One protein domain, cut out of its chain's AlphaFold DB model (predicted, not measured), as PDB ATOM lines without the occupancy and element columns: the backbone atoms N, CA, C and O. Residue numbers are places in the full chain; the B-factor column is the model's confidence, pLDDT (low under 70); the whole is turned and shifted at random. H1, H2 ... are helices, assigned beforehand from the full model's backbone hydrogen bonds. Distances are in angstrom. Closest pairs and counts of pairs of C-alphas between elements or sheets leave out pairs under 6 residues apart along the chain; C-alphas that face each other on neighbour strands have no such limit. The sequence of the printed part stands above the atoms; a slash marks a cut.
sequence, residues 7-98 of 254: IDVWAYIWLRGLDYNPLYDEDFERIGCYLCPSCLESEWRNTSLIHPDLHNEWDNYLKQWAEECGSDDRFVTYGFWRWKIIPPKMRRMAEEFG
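AT A GLANCE: This is residues 7 to 98 of the 254 residues of the protein "Phosphoadenosine phosphosulfate reductase family protein" of Euryarchaeota archaeon (UniProt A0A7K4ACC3). The longest helix, H4, meets H3 in a corner at one end and has short H5 packed on it; H6 lies apart at one end of an open, elongated chain, and residues 11 to 17 of H1 and its link stick out at the other. The printed part has 92 residues, of which 56 are in six named helices, H1 to H6 in order along the chain, with no named strand; the class is all helix, and the whole is loose, with a radius of gyration of the C-alphas of 17.2 A and spans of 54 by 30 by 18 A.

IN THESE COORDINATES: Find C-alpha 52 at (-19.465, 10.183, 44.373); from there H4 runs 24.0 A to residue 68. Before it look for H1, residues 7 to 16, from (-18.634, -19.274, 54.039), H2, 22 to 26, and H3, 41 to 50; after it H5, 73 to 77, and H6, 88 to 96.

HOW THE PARTS SIT: H4 and H5 touch, closest C-alphas Lys 63 and Asp 73, 5.4 A. Residues 54 to 56 of H4 touch H3 only at the corner, closest C-alphas Ser 48 and His 55, 5.1 A, at a steep tilt of 53 degrees, opposite ways. H2 is close but not clearly touching H3, closest C-alphas Glu 26 and Asn 46, 7.9 A. H1 and H6 touch no helix. Every O i to N i+4 pair is within hydrogen-bond range in H1, H3, H4, H5 and H6; H2 has 0 of 1, but 2 of 2 O i to N i+3.

THE WHOLE: The C-alphas farthest apart, Arg 16 and Gly 98, are 55.0 A apart. The printed part has no cut; H2 to H3 is a long link. No printed residue is under 70 in pLDDT.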
ATOM      1  N   ILE A   7     -17.360 -18.622  54.374       94.81
ATOM      2  CA  ILE A   7     -18.634 -19.274  54.039       94.81
ATOM      3  C   ILE A   7     -19.358 -19.848  55.262       94.81
ATOM      4  O   ILE A   7     -20.579 -19.778  55.331       94.81
ATOM      5  N   ASP A   8     -18.620 -20.370  56.246       96.31
ATOM      6  CA  ASP A   8     -19.210 -20.937  57.461       96.31
ATOM      7  C   ASP A   8     -19.833 -19.812  58.315       96.31
ATOM      8  O   ASP A   8     -20.906 -19.976  58.897       96.31
ATOM      9  N   VAL A   9     -19.193 -18.634  58.336       94.75
ATOM     10  CA  VAL A   9     -19.713 -17.426  58.999       94.75
ATOM     11  C   VAL A   9     -20.970 -16.909  58.294       94.75
ATOM     12  O   VAL A   9     -21.986 -16.704  58.958       94.75
ATOM     13  N   TRP A  10     -20.937 -16.752  56.967       95.00
ATOM     14  CA  TRP A  10     -22.085 -16.271  56.188       95.00
ATOM     15  C   TRP A  10     -23.287 -17.214  56.260       95.00
ATOM     16  O   TRP A  10     -24.400 -16.771  56.538       95.00
ATOM     17  N   ALA A  11     -23.065 -18.525  56.122       96.75
ATOM     18  CA  ALA A  11     -24.123 -19.521  56.264       96.75
ATOM     19  C   ALA A  11     -24.801 -19.441  57.639       96.75
ATOM     20  O   ALA A  11     -26.019 -19.568  57.741       96.75
ATOM     21  N   TYR A  12     -24.028 -19.193  58.700       97.06
ATOM     22  CA  TYR A  12     -24.571 -19.029  60.044       97.06
ATOM     23  C   TYR A  12     -25.379 -17.737  60.207       97.06
ATOM     24  O   TYR A  12     -26.457 -17.788  60.799       97.06
ATOM     25  N   ILE A  13     -24.891 -16.607  59.679       96.31
ATOM     26  CA  ILE A  13     -25.614 -15.322  59.672       96.31
ATOM     27  C   ILE A  13     -26.988 -15.505  59.025       96.31
ATOM     28  O   ILE A  13     -28.002 -15.189  59.647       96.31
ATOM     29  N   TRP A  14     -27.031 -16.108  57.835       96.31
ATOM     30  CA  TRP A  14     -28.278 -16.344  57.108       96.31
ATOM     31  C   TRP A  14     -29.197 -17.343  57.811       96.31
ATOM     32  O   TRP A  14     -30.381 -17.067  57.979       96.31
ATOM     33  N   LEU A  15     -28.663 -18.474  58.293       98.00
ATOM     34  CA  LEU A  15     -29.445 -19.486  59.014       98.00
ATOM     35  C   LEU A  15     -30.116 -18.916  60.272       98.00
ATOM     36  O   LEU A  15     -31.185 -19.373  60.676       98.00
ATOM     37  N   ARG A  16     -29.466 -17.949  60.921       97.81
ATOM     38  CA  ARG A  16     -29.929 -17.335  62.168       97.81
ATOM     39  C   ARG A  16     -30.685 -16.025  61.961       97.81
ATOM     40  O   ARG A  16     -31.168 -15.493  62.956       97.81
ATOM     41  N   GLY A  17     -30.796 -15.540  60.721       97.25
ATOM     42  CA  GLY A  17     -31.429 -14.261  60.402       97.25
ATOM     43  C   GLY A  17     -30.781 -13.090  61.141       97.25
ATOM     44  O   GLY A  17     -31.492 -12.266  61.705       97.25
ATOM     45  N   LEU A  18     -29.447 -13.076  61.231       97.62
ATOM     46  CA  LEU A  18     -28.719 -11.999  61.902       97.62
ATOM     47  C   LEU A  18     -28.558 -10.802  60.968       97.62
ATOM     48  O   LEU A  18     -28.229 -10.976  59.794       97.62
ATOM     49  N   ASP A  19     -28.698  -9.601  61.521       96.94
ATOM     50  CA  ASP A  19     -28.367  -8.376  60.804       96.94
ATOM     51  C   ASP A  19     -26.862  -8.314  60.513       96.94
ATOM     52  O   ASP A  19     -26.018  -8.661  61.349       96.94
ATOM     53  N   TYR A  20     -26.522  -7.835  59.322       93.88
ATOM     54  CA  TYR A  20     -25.158  -7.540  58.902       93.88
ATOM     55  C   TYR A  20     -25.125  -6.196  58.173       93.88
ATOM     56  O   TYR A  20     -26.160  -5.587  57.907       93.88
ATOM     57  N   ASN A  21     -23.925  -5.683  57.904       92.62
ATOM     58  CA  ASN A  21     -23.792  -4.387  57.252       92.62
ATOM     59  C   ASN A  21     -24.232  -4.478  55.772       92.62
ATOM     60  O   ASN A  21     -23.623  -5.258  55.038       92.62
ATOM     61  N   PRO A  22     -25.203  -3.664  55.317       92.62
ATOM     62  CA  PRO A  22     -25.707  -3.716  53.942       92.62
ATOM     63  C   PRO A  22     -24.650  -3.487  52.856       92.62
ATOM     64  O   PRO A  22     -24.828  -3.941  51.735       92.62
ATOM     65  N   LEU A  23     -23.521  -2.835  53.165       89.81
ATOM     66  CA  LEU A  23     -22.451  -2.629  52.180       89.81
ATOM     67  C   LEU A  23     -21.827  -3.946  51.686       89.81
ATOM     68  O   LEU A  23     -21.235  -3.968  50.615       89.81
ATOM     69  N   TYR A  24     -21.978  -5.053  52.420       90.81
ATOM     70  CA  TYR A  24     -21.574  -6.367  51.912       90.81
ATOM     71  C   TYR A  24     -22.404  -6.813  50.697       90.81
ATOM     72  O   TYR A  24     -21.894  -7.556  49.863       90.81
ATOM     73  N   ASP A  25     -23.647  -6.342  50.571       90.81
ATOM     74  CA  ASP A  25     -24.489  -6.591  49.393       90.81
ATOM     75  C   ASP A  25     -24.125  -5.658  48.218       90.81
ATOM     76  O   ASP A  25     -24.489  -5.921  47.074       90.81
ATOM     77  N   GLU A  26     -23.362  -4.597  48.494       88.62
ATOM     78  CA  GLU A  26     -22.873  -3.587  47.543       88.62
ATOM     79  C   GLU A  26     -21.423  -3.880  47.090       88.62
ATOM     80  O   GLU A  26     -20.684  -2.977  46.697       88.62
ATOM     81  N   ASP A  27     -21.001  -5.150  47.156       87.25
ATOM     82  CA  ASP A  27     -19.692  -5.634  46.679       87.25
ATOM     83  C   ASP A  27     -18.481  -5.042  47.440       87.25
ATOM     84  O   ASP A  27     -17.390  -4.873  46.892       87.25
ATOM     85  N   PHE A  28     -18.658  -4.738  48.733       88.19
ATOM     86  CA  PHE A  28     -17.547  -4.464  49.649       88.19
ATOM     87  C   PHE A  28     -17.157  -5.730  50.413       88.19
ATOM     88  O   PHE A  28     -17.927  -6.253  51.215       88.19
ATOM     89  N   GLU A  29     -15.925  -6.204  50.235       85.38
ATOM     90  CA  GLU A  29     -15.404  -7.387  50.931       85.38
ATOM     91  C   GLU A  29     -14.939  -7.055  52.351       85.38
ATOM     92  O   GLU A  29     -15.001  -7.891  53.263       85.38
ATOM     93  N   ARG A  30     -14.437  -5.833  52.558       83.19
ATOM     94  CA  ARG A  30     -13.938  -5.390  53.860       83.19
ATOM     95  C   ARG A  30     -14.393  -3.980  54.184       83.19
ATOM     96  O   ARG A  30     -13.797  -2.989  53.776       83.19
ATOM     97  N   ILE A  31     -15.360  -3.912  55.087       85.56
ATOM     98  CA  ILE A  31     -15.827  -2.649  55.638       85.56
ATOM     99  C   ILE A  31     -14.862  -2.208  56.737       85.56
ATOM    100  O   ILE A  31     -14.652  -2.901  57.734       85.56
ATOM    101  N   GLY A  32     -14.242  -1.055  56.529       77.88
ATOM    102  CA  GLY A  32     -13.261  -0.485  57.441       77.88
ATOM    103  C   GLY A  32     -13.243   1.032  57.334       77.88
ATOM    104  O   GLY A  32     -14.290   1.667  57.238       77.88
ATOM    105  N   CYS A  33     -12.049   1.617  57.360       78.19
ATOM    106  CA  CYS A  33     -11.899   3.046  57.126       78.19
ATOM    107  C   CYS A  33     -12.352   3.403  55.708       78.19
ATOM    108  O   CYS A  33     -11.977   2.737  54.739       78.19
ATOM    109  N   TYR A  34     -13.105   4.490  55.612       72.94
ATOM    110  CA  TYR A  34     -13.410   5.162  54.362       72.94
ATOM    111  C   TYR A  34     -12.095   5.509  53.628       72.94
ATOM    112  O   TYR A  34     -11.210   6.148  54.196       72.94
ATOM    113  N   LEU A  35     -11.965   4.982  52.401       74.50
ATOM    114  CA  LEU A  35     -10.845   5.154  51.456       74.50
ATOM    115  C   LEU A  35      -9.488   4.615  51.942       74.50
ATOM    116  O   LEU A  35      -8.461   5.289  51.988       74.50
ATOM    117  N   CYS A  36      -9.491   3.319  52.261       84.06
ATOM    118  CA  CYS A  36      -8.302   2.556  52.621       84.06
ATOM    119  C   CYS A  36      -7.334   2.395  51.425       84.06
ATOM    120  O   CYS A  36      -7.739   1.864  50.390       84.06
ATOM    121  N   PRO A  37      -6.027   2.705  51.557       87.69
ATOM    122  CA  PRO A  37      -5.053   2.432  50.496       87.69
ATOM    123  C   PRO A  37      -4.927   0.931  50.189       87.69
ATOM    124  O   PRO A  37      -4.476   0.564  49.108       87.69
ATOM    125  N   SER A  38      -5.353   0.067  51.115       86.19
ATOM    126  CA  SER A  38      -5.385  -1.390  50.957       86.19
ATOM    127  C   SER A  38      -6.728  -1.946  50.468       86.19
ATOM    128  O   SER A  38      -6.850  -3.169  50.409       86.19
ATOM    129  N   CYS A  39      -7.733  -1.109  50.168       87.56
ATOM    130  CA  CYS A  39      -8.956  -1.592  49.519       87.56
ATOM    131  C   CYS A  39      -8.647  -2.093  48.107       87.56
ATOM    132  O   CYS A  39      -7.644  -1.699  47.498       87.56
ATOM    133  N   LEU A  40      -9.530  -2.932  47.573       87.62
ATOM    134  CA  LEU A  40      -9.439  -3.314  46.172       87.62
ATOM    135  C   LEU A  40      -9.727  -2.102  45.277       87.62
ATOM    136  O   LEU A  40     -10.470  -1.188  45.639       87.62
ATOM    137  N   GLU A  41      -9.156  -2.108  44.075       87.25
ATOM    138  CA  GLU A  41      -9.447  -1.066  43.086       87.25
ATOM    139  C   GLU A  41     -10.909  -1.141  42.606       87.25
ATOM    140  O   GLU A  41     -11.508  -0.125  42.262       87.25
ATOM    141  N   SER A  42     -11.521  -2.329  42.660       87.94
ATOM    142  CA  SER A  42     -12.965  -2.499  42.465       87.94
ATOM    143  C   SER A  42     -13.774  -1.786  43.549       87.94
ATOM    144  O   SER A  42     -14.666  -1.022  43.208       87.94
ATOM    145  N   GLU A  43     -13.425  -1.941  44.830       89.31
ATOM    146  CA  GLU A  43     -14.101  -1.251  45.943       89.31
ATOM    147  C   GLU A  43     -13.921   0.274  45.863       89.31
ATOM    148  O   GLU A  43     -14.847   1.036  46.147       89.31
ATOM    149  N   TRP A  44     -12.745   0.737  45.427       88.25
ATOM    150  CA  TRP A  44     -12.496   2.155  45.156       88.25
ATOM    151  C   TRP A  44     -13.441   2.696  44.081       88.25
ATOM    152  O   TRP A  44     -14.071   3.738  44.266       88.25
ATOM    153  N   ARG A  45     -13.595   1.949  42.982       88.88
ATOM    154  CA  ARG A  45     -14.538   2.276  41.912       88.88
ATOM    155  C   ARG A  45     -15.996   2.178  42.365       88.88
ATOM    156  O   ARG A  45     -16.784   3.040  42.008       88.88
ATOM    157  N   ASN A  46     -16.368   1.186  43.169       90.12
ATOM    158  CA  ASN A  46     -17.727   1.080  43.712       90.12
ATOM    159  C   ASN A  46     -18.042   2.286  44.606       90.12
ATOM    160  O   ASN A  46     -19.120   2.865  44.506       90.12
ATOM    161  N   THR A  47     -17.066   2.744  45.395       89.75
ATOM    162  CA  THR A  47     -17.214   3.957  46.211       89.75
ATOM    163  C   THR A  47     -17.487   5.193  45.353       89.75
ATOM    164  O   THR A  47     -18.331   5.999  45.731       89.75
ATOM    165  N   SER A  48     -16.850   5.334  44.183       90.81
ATOM    166  CA  SER A  48     -17.129   6.462  43.277       90.81
ATOM    167  C   SER A  48     -18.520   6.418  42.644       90.81
ATOM    168  O   SER A  48     -19.057   7.460  42.276       90.81
ATOM    169  N   LEU A  49     -19.123   5.231  42.545       91.50
ATOM    170  CA  LEU A  49     -20.481   5.047  42.033       91.50
ATOM    171  C   LEU A  49     -21.542   5.286  43.114       91.50
ATOM    172  O   LEU A  49     -22.539   5.954  42.852       91.50
ATOM    173  N   ILE A  50     -21.331   4.743  44.314       91.00
ATOM    174  CA  ILE A  50     -22.315   4.753  45.408       91.00
ATOM    175  C   ILE A  50     -22.235   6.061  46.211       91.00
ATOM    176  O   ILE A  50     -23.251   6.600  46.652       91.00
ATOM    177  N   HIS A  51     -21.028   6.606  46.373       91.06
ATOM    178  CA  HIS A  51     -20.752   7.816  47.144       91.06
ATOM    179  C   HIS A  51     -19.826   8.777  46.373       91.06
ATOM    180  O   HIS A  51     -18.692   9.019  46.799       91.06
ATOM    181  N   PRO A  52     -20.294   9.356  45.250       94.00
ATOM    182  CA  PRO A  52     -19.465  10.183  44.373       94.00
ATOM    183  C   PRO A  52     -18.906  11.424  45.072       94.00
ATOM    184  O   PRO A  52     -17.742  11.750  44.874       94.00
ATOM    185  N   ASP A  53     -19.691  12.097  45.917       94.94
ATOM    186  CA  ASP A  53     -19.246  13.316  46.610       94.94
ATOM    187  C   ASP A  53     -18.046  13.034  47.516       94.94
ATOM    188  O   ASP A  53     -17.023  13.713  47.451       94.94
ATOM    189  N   LEU A  54     -18.160  11.961  48.298       91.19
ATOM    190  CA  LEU A  54     -17.098  11.477  49.159       91.19
ATOM    191  C   LEU A  54     -15.887  11.041  48.322       91.19
ATOM    192  O   LEU A  54     -14.759  11.437  48.599       91.19
ATOM    193  N   HIS A  55     -16.077  10.220  47.293       92.75
ATOM    194  CA  HIS A  55     -14.959   9.790  46.451       92.75
ATOM    195  C   HIS A  55     -14.204  10.981  45.842       92.75
ATOM    196  O   HIS A  55     -12.980  11.039  45.947       92.75
ATOM    197  N   ASN A  56     -14.934  11.960  45.305       94.25
ATOM    198  CA  ASN A  56     -14.368  13.150  44.679       94.25
ATOM    199  C   ASN A  56     -13.596  14.025  45.671       94.25
ATOM    200  O   ASN A  56     -12.530  14.529  45.324       94.25
ATOM    201  N   GLU A  57     -14.099  14.216  46.894       94.06
ATOM    202  CA  GLU A  57     -13.400  14.991  47.928       94.06
ATOM    203  C   GLU A  57     -11.990  14.435  48.176       94.06
ATOM    204  O   GLU A  57     -10.998  15.167  48.151       94.06
ATOM    205  N   TRP A  58     -11.891  13.120  48.345       92.69
ATOM    206  CA  TRP A  58     -10.620  12.461  48.614       92.69
ATOM    207  C   TRP A  58      -9.723  12.329  47.381       92.69
ATOM    208  O   TRP A  58      -8.511  12.508  47.487       92.69
ATOM    209  N   ASP A  59     -10.292  12.048  46.208       93.00
ATOM    210  CA  ASP A  59      -9.540  11.993  44.950       93.00
ATOM    211  C   ASP A  59      -8.891  13.351  44.638       93.00
ATOM    212  O   ASP A  59      -7.704  13.415  44.312       93.00
ATOM    213  N   ASN A  60      -9.625  14.448  44.852       94.62
ATOM    214  CA  ASN A  60      -9.098  15.805  44.712       94.62
ATOM    215  C   ASN A  60      -7.982  16.093  45.722       94.62
ATOM    216  O   ASN A  60      -6.949  16.643  45.343       94.62
ATOM    217  N   TYR A  61      -8.151  15.683  46.985       93.75
ATOM    218  CA  TYR A  61      -7.094  15.806  47.992       93.75
ATOM    219  C   TYR A  61      -5.815  15.073  47.562       93.75
ATOM    220  O   TYR A  61      -4.718  15.626  47.648       93.75
ATOM    221  N   LEU A  62      -5.938  13.838  47.063       92.50
ATOM    222  CA  LEU A  62      -4.790  13.055  46.606       92.50
ATOM    223  C   LEU A  62      -4.102  13.676  45.389       92.50
ATOM    224  O   LEU A  62      -2.874  13.638  45.321       92.50
ATOM    225  N   LYS A  63      -4.865  14.230  44.441       92.94
ATOM    226  CA  LYS A  63      -4.318  14.903  43.254       92.94
ATOM    227  C   LYS A  63      -3.551  16.160  43.631       92.94
ATOM    228  O   LYS A  63      -2.393  16.294  43.248       92.94
ATOM    229  N   GLN A  64      -4.135  17.004  44.480       93.44
ATOM    230  CA  GLN A  64      -3.446  18.177  45.011       93.44
ATOM    231  C   GLN A  64      -2.155  17.778  45.745       93.44
ATOM    232  O   GLN A  64      -1.094  18.351  45.508       93.44
ATOM    233  N   TRP A  65      -2.217  16.748  46.592       89.56
ATOM    234  CA  TRP A  65      -1.035  16.240  47.287       89.56
ATOM    235  C   TRP A  65       0.038  15.700  46.323       89.56
ATOM    236  O   TRP A  65       1.236  15.889  46.556       89.56
ATOM    237  N   ALA A  66      -0.368  15.039  45.235       90.06
ATOM    238  CA  ALA A  66       0.544  14.547  44.207       90.06
ATOM    239  C   ALA A  66       1.284  15.702  43.514       90.06
ATOM    240  O   ALA A  66       2.506  15.625  43.372       90.06
ATOM    241  N   GLU A  67       0.574  16.777  43.156       89.69
ATOM    242  CA  GLU A  67       1.157  17.994  42.578       89.69
ATOM    243  C   GLU A  67       2.150  18.663  43.540       89.69
ATOM    244  O   GLU A  67       3.287  18.949  43.160       89.69
ATOM    245  N   GLU A  68       1.772  18.836  44.812       87.50
ATOM    246  CA  GLU A  68       2.641  19.401  45.859       87.50
ATOM    247  C   GLU A  68       3.940  18.598  46.042       87.50
ATOM    248  O   GLU A  68       4.995  19.161  46.347       87.50
ATOM    249  N   CYS A  69       3.890  17.282  45.823       81.06
ATOM    250  CA  CYS A  69       5.054  16.403  45.914       81.06
ATOM    251  C   CYS A  69       5.854  16.270  44.604       81.06
ATOM    252  O   CYS A  69       6.814  15.493  44.561       81.06
ATOM    253  N   GLY A  70       5.491  17.009  43.549       85.62
ATOM    254  CA  GLY A  70       6.193  17.012  42.260       85.62
ATOM    255  C   GLY A  70       5.794  15.878  41.308       85.62
ATOM    256  O   GLY A  70       6.576  15.507  40.426       85.62
ATOM    257  N   SER A  71       4.611  15.297  41.496       89.56
ATOM    258  CA  SER A  71       4.012  14.304  40.600       89.56
ATOM    259  C   SER A  71       2.778  14.873  39.886       89.56
ATOM    260  O   SER A  71       2.527  16.072  39.938       89.56
ATOM    261  N   ASP A  72       2.030  14.021  39.185       89.94
ATOM    262  CA  ASP A  72       0.816  14.387  38.447       89.94
ATOM    263  C   ASP A  72      -0.351  13.429  38.752       89.94
ATOM    264  O   ASP A  72      -0.177  12.409  39.421       89.94
ATOM    265  N   ASP A  73      -1.545  13.721  38.230       90.94
ATOM    266  CA  ASP A  73      -2.780  12.947  38.439       90.94
ATOM    267  C   ASP A  73      -2.660  11.440  38.162       90.94
ATOM    268  O   ASP A  73      -3.403  10.624  38.729       90.94
ATOM    269  N   ARG A  74      -1.725  11.024  37.299       91.31
ATOM    270  CA  ARG A  74      -1.507   9.605  36.985       91.31
ATOM    271  C   ARG A  74      -0.970   8.854  38.203       91.31
ATOM    272  O   ARG A  74      -1.194   7.650  38.322       91.31
ATOM    273  N   PHE A  75      -0.315   9.544  39.138       90.50
ATOM    274  CA  PHE A  75       0.120   8.985  40.417       90.50
ATOM    275  C   PHE A  75      -1.065   8.501  41.264       90.50
ATOM    276  O   PHE A  75      -1.004   7.427  41.873       90.50
ATOM    277  N   VAL A  76      -2.170   9.251  41.245       91.62
ATOM    278  CA  VAL A  76      -3.422   8.869  41.912       91.62
ATOM    279  C   VAL A  76      -4.132   7.778  41.119       91.62
ATOM    280  O   VAL A  76      -4.426   6.709  41.655       91.62
ATOM    281  N   THR A  77      -4.303   8.016  39.816       89.12
ATOM    282  CA  THR A  77      -5.060   7.159  38.890       89.12
ATOM    283  C   THR A  77      -4.530   5.726  38.829       89.12
ATOM    284  O   THR A  77      -5.305   4.776  38.800       89.12
ATOM    285  N   TYR A  78      -3.207   5.542  38.827       89.56
ATOM    286  CA  TYR A  78      -2.587   4.213  38.795       89.56
ATOM    287  C   TYR A  78      -2.276   3.650  40.191       89.56
ATOM    288  O   TYR A  78      -1.591   2.633  40.318       89.56
ATOM    289  N   GLY A  79      -2.763   4.300  41.253       89.94
ATOM    290  CA  GLY A  79      -2.663   3.799  42.621       89.94
ATOM    291  C   GLY A  79      -1.258   3.852  43.226       89.94
ATOM    292  O   GLY A  79      -0.995   3.140  44.196       89.94
ATOM    293  N   PHE A  80      -0.341   4.672  42.701       90.06
ATOM    294  CA  PHE A  80       1.012   4.806  43.262       90.06
ATOM    295  C   PHE A  80       0.992   5.374  44.688       90.06
ATOM    296  O   PHE A  80       1.764   4.922  45.532       90.06
ATOM    297  N   TRP A  81       0.054   6.279  44.987       89.06
ATOM    298  CA  TRP A  81      -0.172   6.862  46.320       89.06
ATOM    299  C   TRP A  81      -0.433   5.834  47.431       89.06
ATOM    300  O   TRP A  81      -0.213   6.116  48.609       89.06
ATOM    301  N   ARG A  82      -0.869   4.619  47.072       89.00
ATOM    302  CA  ARG A  82      -1.131   3.524  48.017       89.00
ATOM    303  C   ARG A  82       0.157   2.914  48.590       89.00
ATOM    304  O   ARG A  82       0.096   2.136  49.542       89.00
ATOM    305  N   TRP A  83       1.325   3.240  48.026       83.88
ATOM    306  CA  TRP A  83       2.601   2.600  48.342       83.88
ATOM    307  C   TRP A  83       3.572   3.539  49.051       83.88
ATOM    308  O   TRP A  83       3.944   4.588  48.539       83.88
ATOM    309  N   LYS A  84       4.093   3.092  50.199       74.31
ATOM    310  CA  LYS A  84       5.211   3.774  50.871       74.31
ATOM    311  C   LYS A  84       6.551   3.552  50.157       74.31
ATOM    312  O   LYS A  84       7.379   4.450  50.111       74.31
ATOM    313  N   ILE A  85       6.773   2.343  49.636       74.19
ATOM    314  CA  ILE A  85       7.941   1.971  48.825       74.19
ATOM    315  C   ILE A  85       7.407   1.389  47.521       74.19
ATOM    316  O   ILE A  85       6.671   0.403  47.552       74.19
ATOM    317  N   ILE A  86       7.776   1.984  46.385       82.00
ATOM    318  CA  ILE A  86       7.244   1.587  45.079       82.00
ATOM    319  C   ILE A  86       7.821   0.220  44.646       82.00
ATOM    320  O   ILE A  86       9.049   0.078  44.502       82.00
ATOM    321  N   PRO A  87       6.969  -0.796  44.386       82.62
ATOM    322  CA  PRO A  87       7.415  -2.102  43.905       82.62
ATOM    323  C   PRO A  87       8.189  -2.010  42.577       82.62
ATOM    324  O   PRO A  87       7.880  -1.154  41.745       82.62
ATOM    325  N   PRO A  88       9.144  -2.920  42.294       81.06
ATOM    326  CA  PRO A  88       9.952  -2.872  41.067       81.06
ATOM    327  C   PRO A  88       9.137  -2.838  39.766       81.06
ATOM    328  O   PRO A  88       9.507  -2.159  38.812       81.06
ATOM    329  N   LYS A  89       7.999  -3.545  39.716       87.69
ATOM    330  CA  LYS A  89       7.100  -3.527  38.550       87.69
ATOM    331  C   LYS A  89       6.473  -2.147  38.326       87.69
ATOM    332  O   LYS A  89       6.367  -1.721  37.185       87.69
ATOM    333  N   MET A  90       6.090  -1.462  39.401       89.25
ATOM    334  CA  MET A  90       5.504  -0.125  39.319       89.25
ATOM    335  C   MET A  90       6.553   0.938  38.989       89.25
ATOM    336  O   MET A  90       6.250   1.860  38.250       89.25
ATOM    337  N   ARG A  91       7.804   0.782  39.448       87.06
ATOM    338  CA  ARG A  91       8.910   1.656  39.020       87.06
ATOM    339  C   ARG A  91       9.129   1.609  37.509       87.06
ATOM    340  O   ARG A  91       9.135   2.654  36.877       87.06
ATOM    341  N   ARG A  92       9.196   0.404  36.930       89.38
ATOM    342  CA  ARG A  92       9.281   0.240  35.467       89.38
ATOM    343  C   ARG A  92       8.101   0.885  34.743       89.38
ATOM    344  O   ARG A  92       8.294   1.572  33.756       89.38
ATOM    345  N   MET A  93       6.892   0.716  35.274       91.12
ATOM    346  CA  MET A  93       5.696   1.352  34.723       91.12
ATOM    347  C   MET A  93       5.774   2.888  34.772       91.12
ATOM    348  O   MET A  93       5.420   3.547  33.803       91.12
ATOM    349  N   ALA A  94       6.265   3.466  35.872       89.50
ATOM    350  CA  ALA A  94       6.470   4.910  35.981       89.50
ATOM    351  C   ALA A  94       7.492   5.426  34.956       89.50
ATOM    352  O   ALA A  94       7.258   6.459  34.333       89.50
ATOM    353  N   GLU A  95       8.591   4.692  34.749       89.88
ATOM    354  CA  GLU A  95       9.601   4.995  33.726       89.88
ATOM    355  C   GLU A  95       9.004   4.925  32.311       89.88
ATOM    356  O   GLU A  95       9.170   5.860  31.529       89.88
ATOM    357  N   GLU A  96       8.254   3.864  32.000       91.94
ATOM    358  CA  GLU A  96       7.565   3.680  30.712       91.94
ATOM    359  C   GLU A  96       6.551   4.798  30.429       91.94
ATOM    360  O   GLU A  96       6.412   5.237  29.288       91.94
ATOM    361  N   PHE A  97       5.862   5.290  31.460       88.69
ATOM    362  CA  PHE A  97       4.890   6.378  31.342       88.69
ATOM    363  C   PHE A  97       5.511   7.778  31.435       88.69
ATOM    364  O   PHE A  97       4.781   8.773  31.345       88.69
ATOM    365  N   GLY A  98       6.833   7.879  31.622       88.75
ATOM    366  CA  GLY A  98       7.524   9.155  31.817       88.75
ATOM    367  C   GLY A  98       6.954   9.948  32.996       88.75
ATOM    368  O   GLY A  98       6.793  11.164  32.905       88.75
TER     369      GLY A  98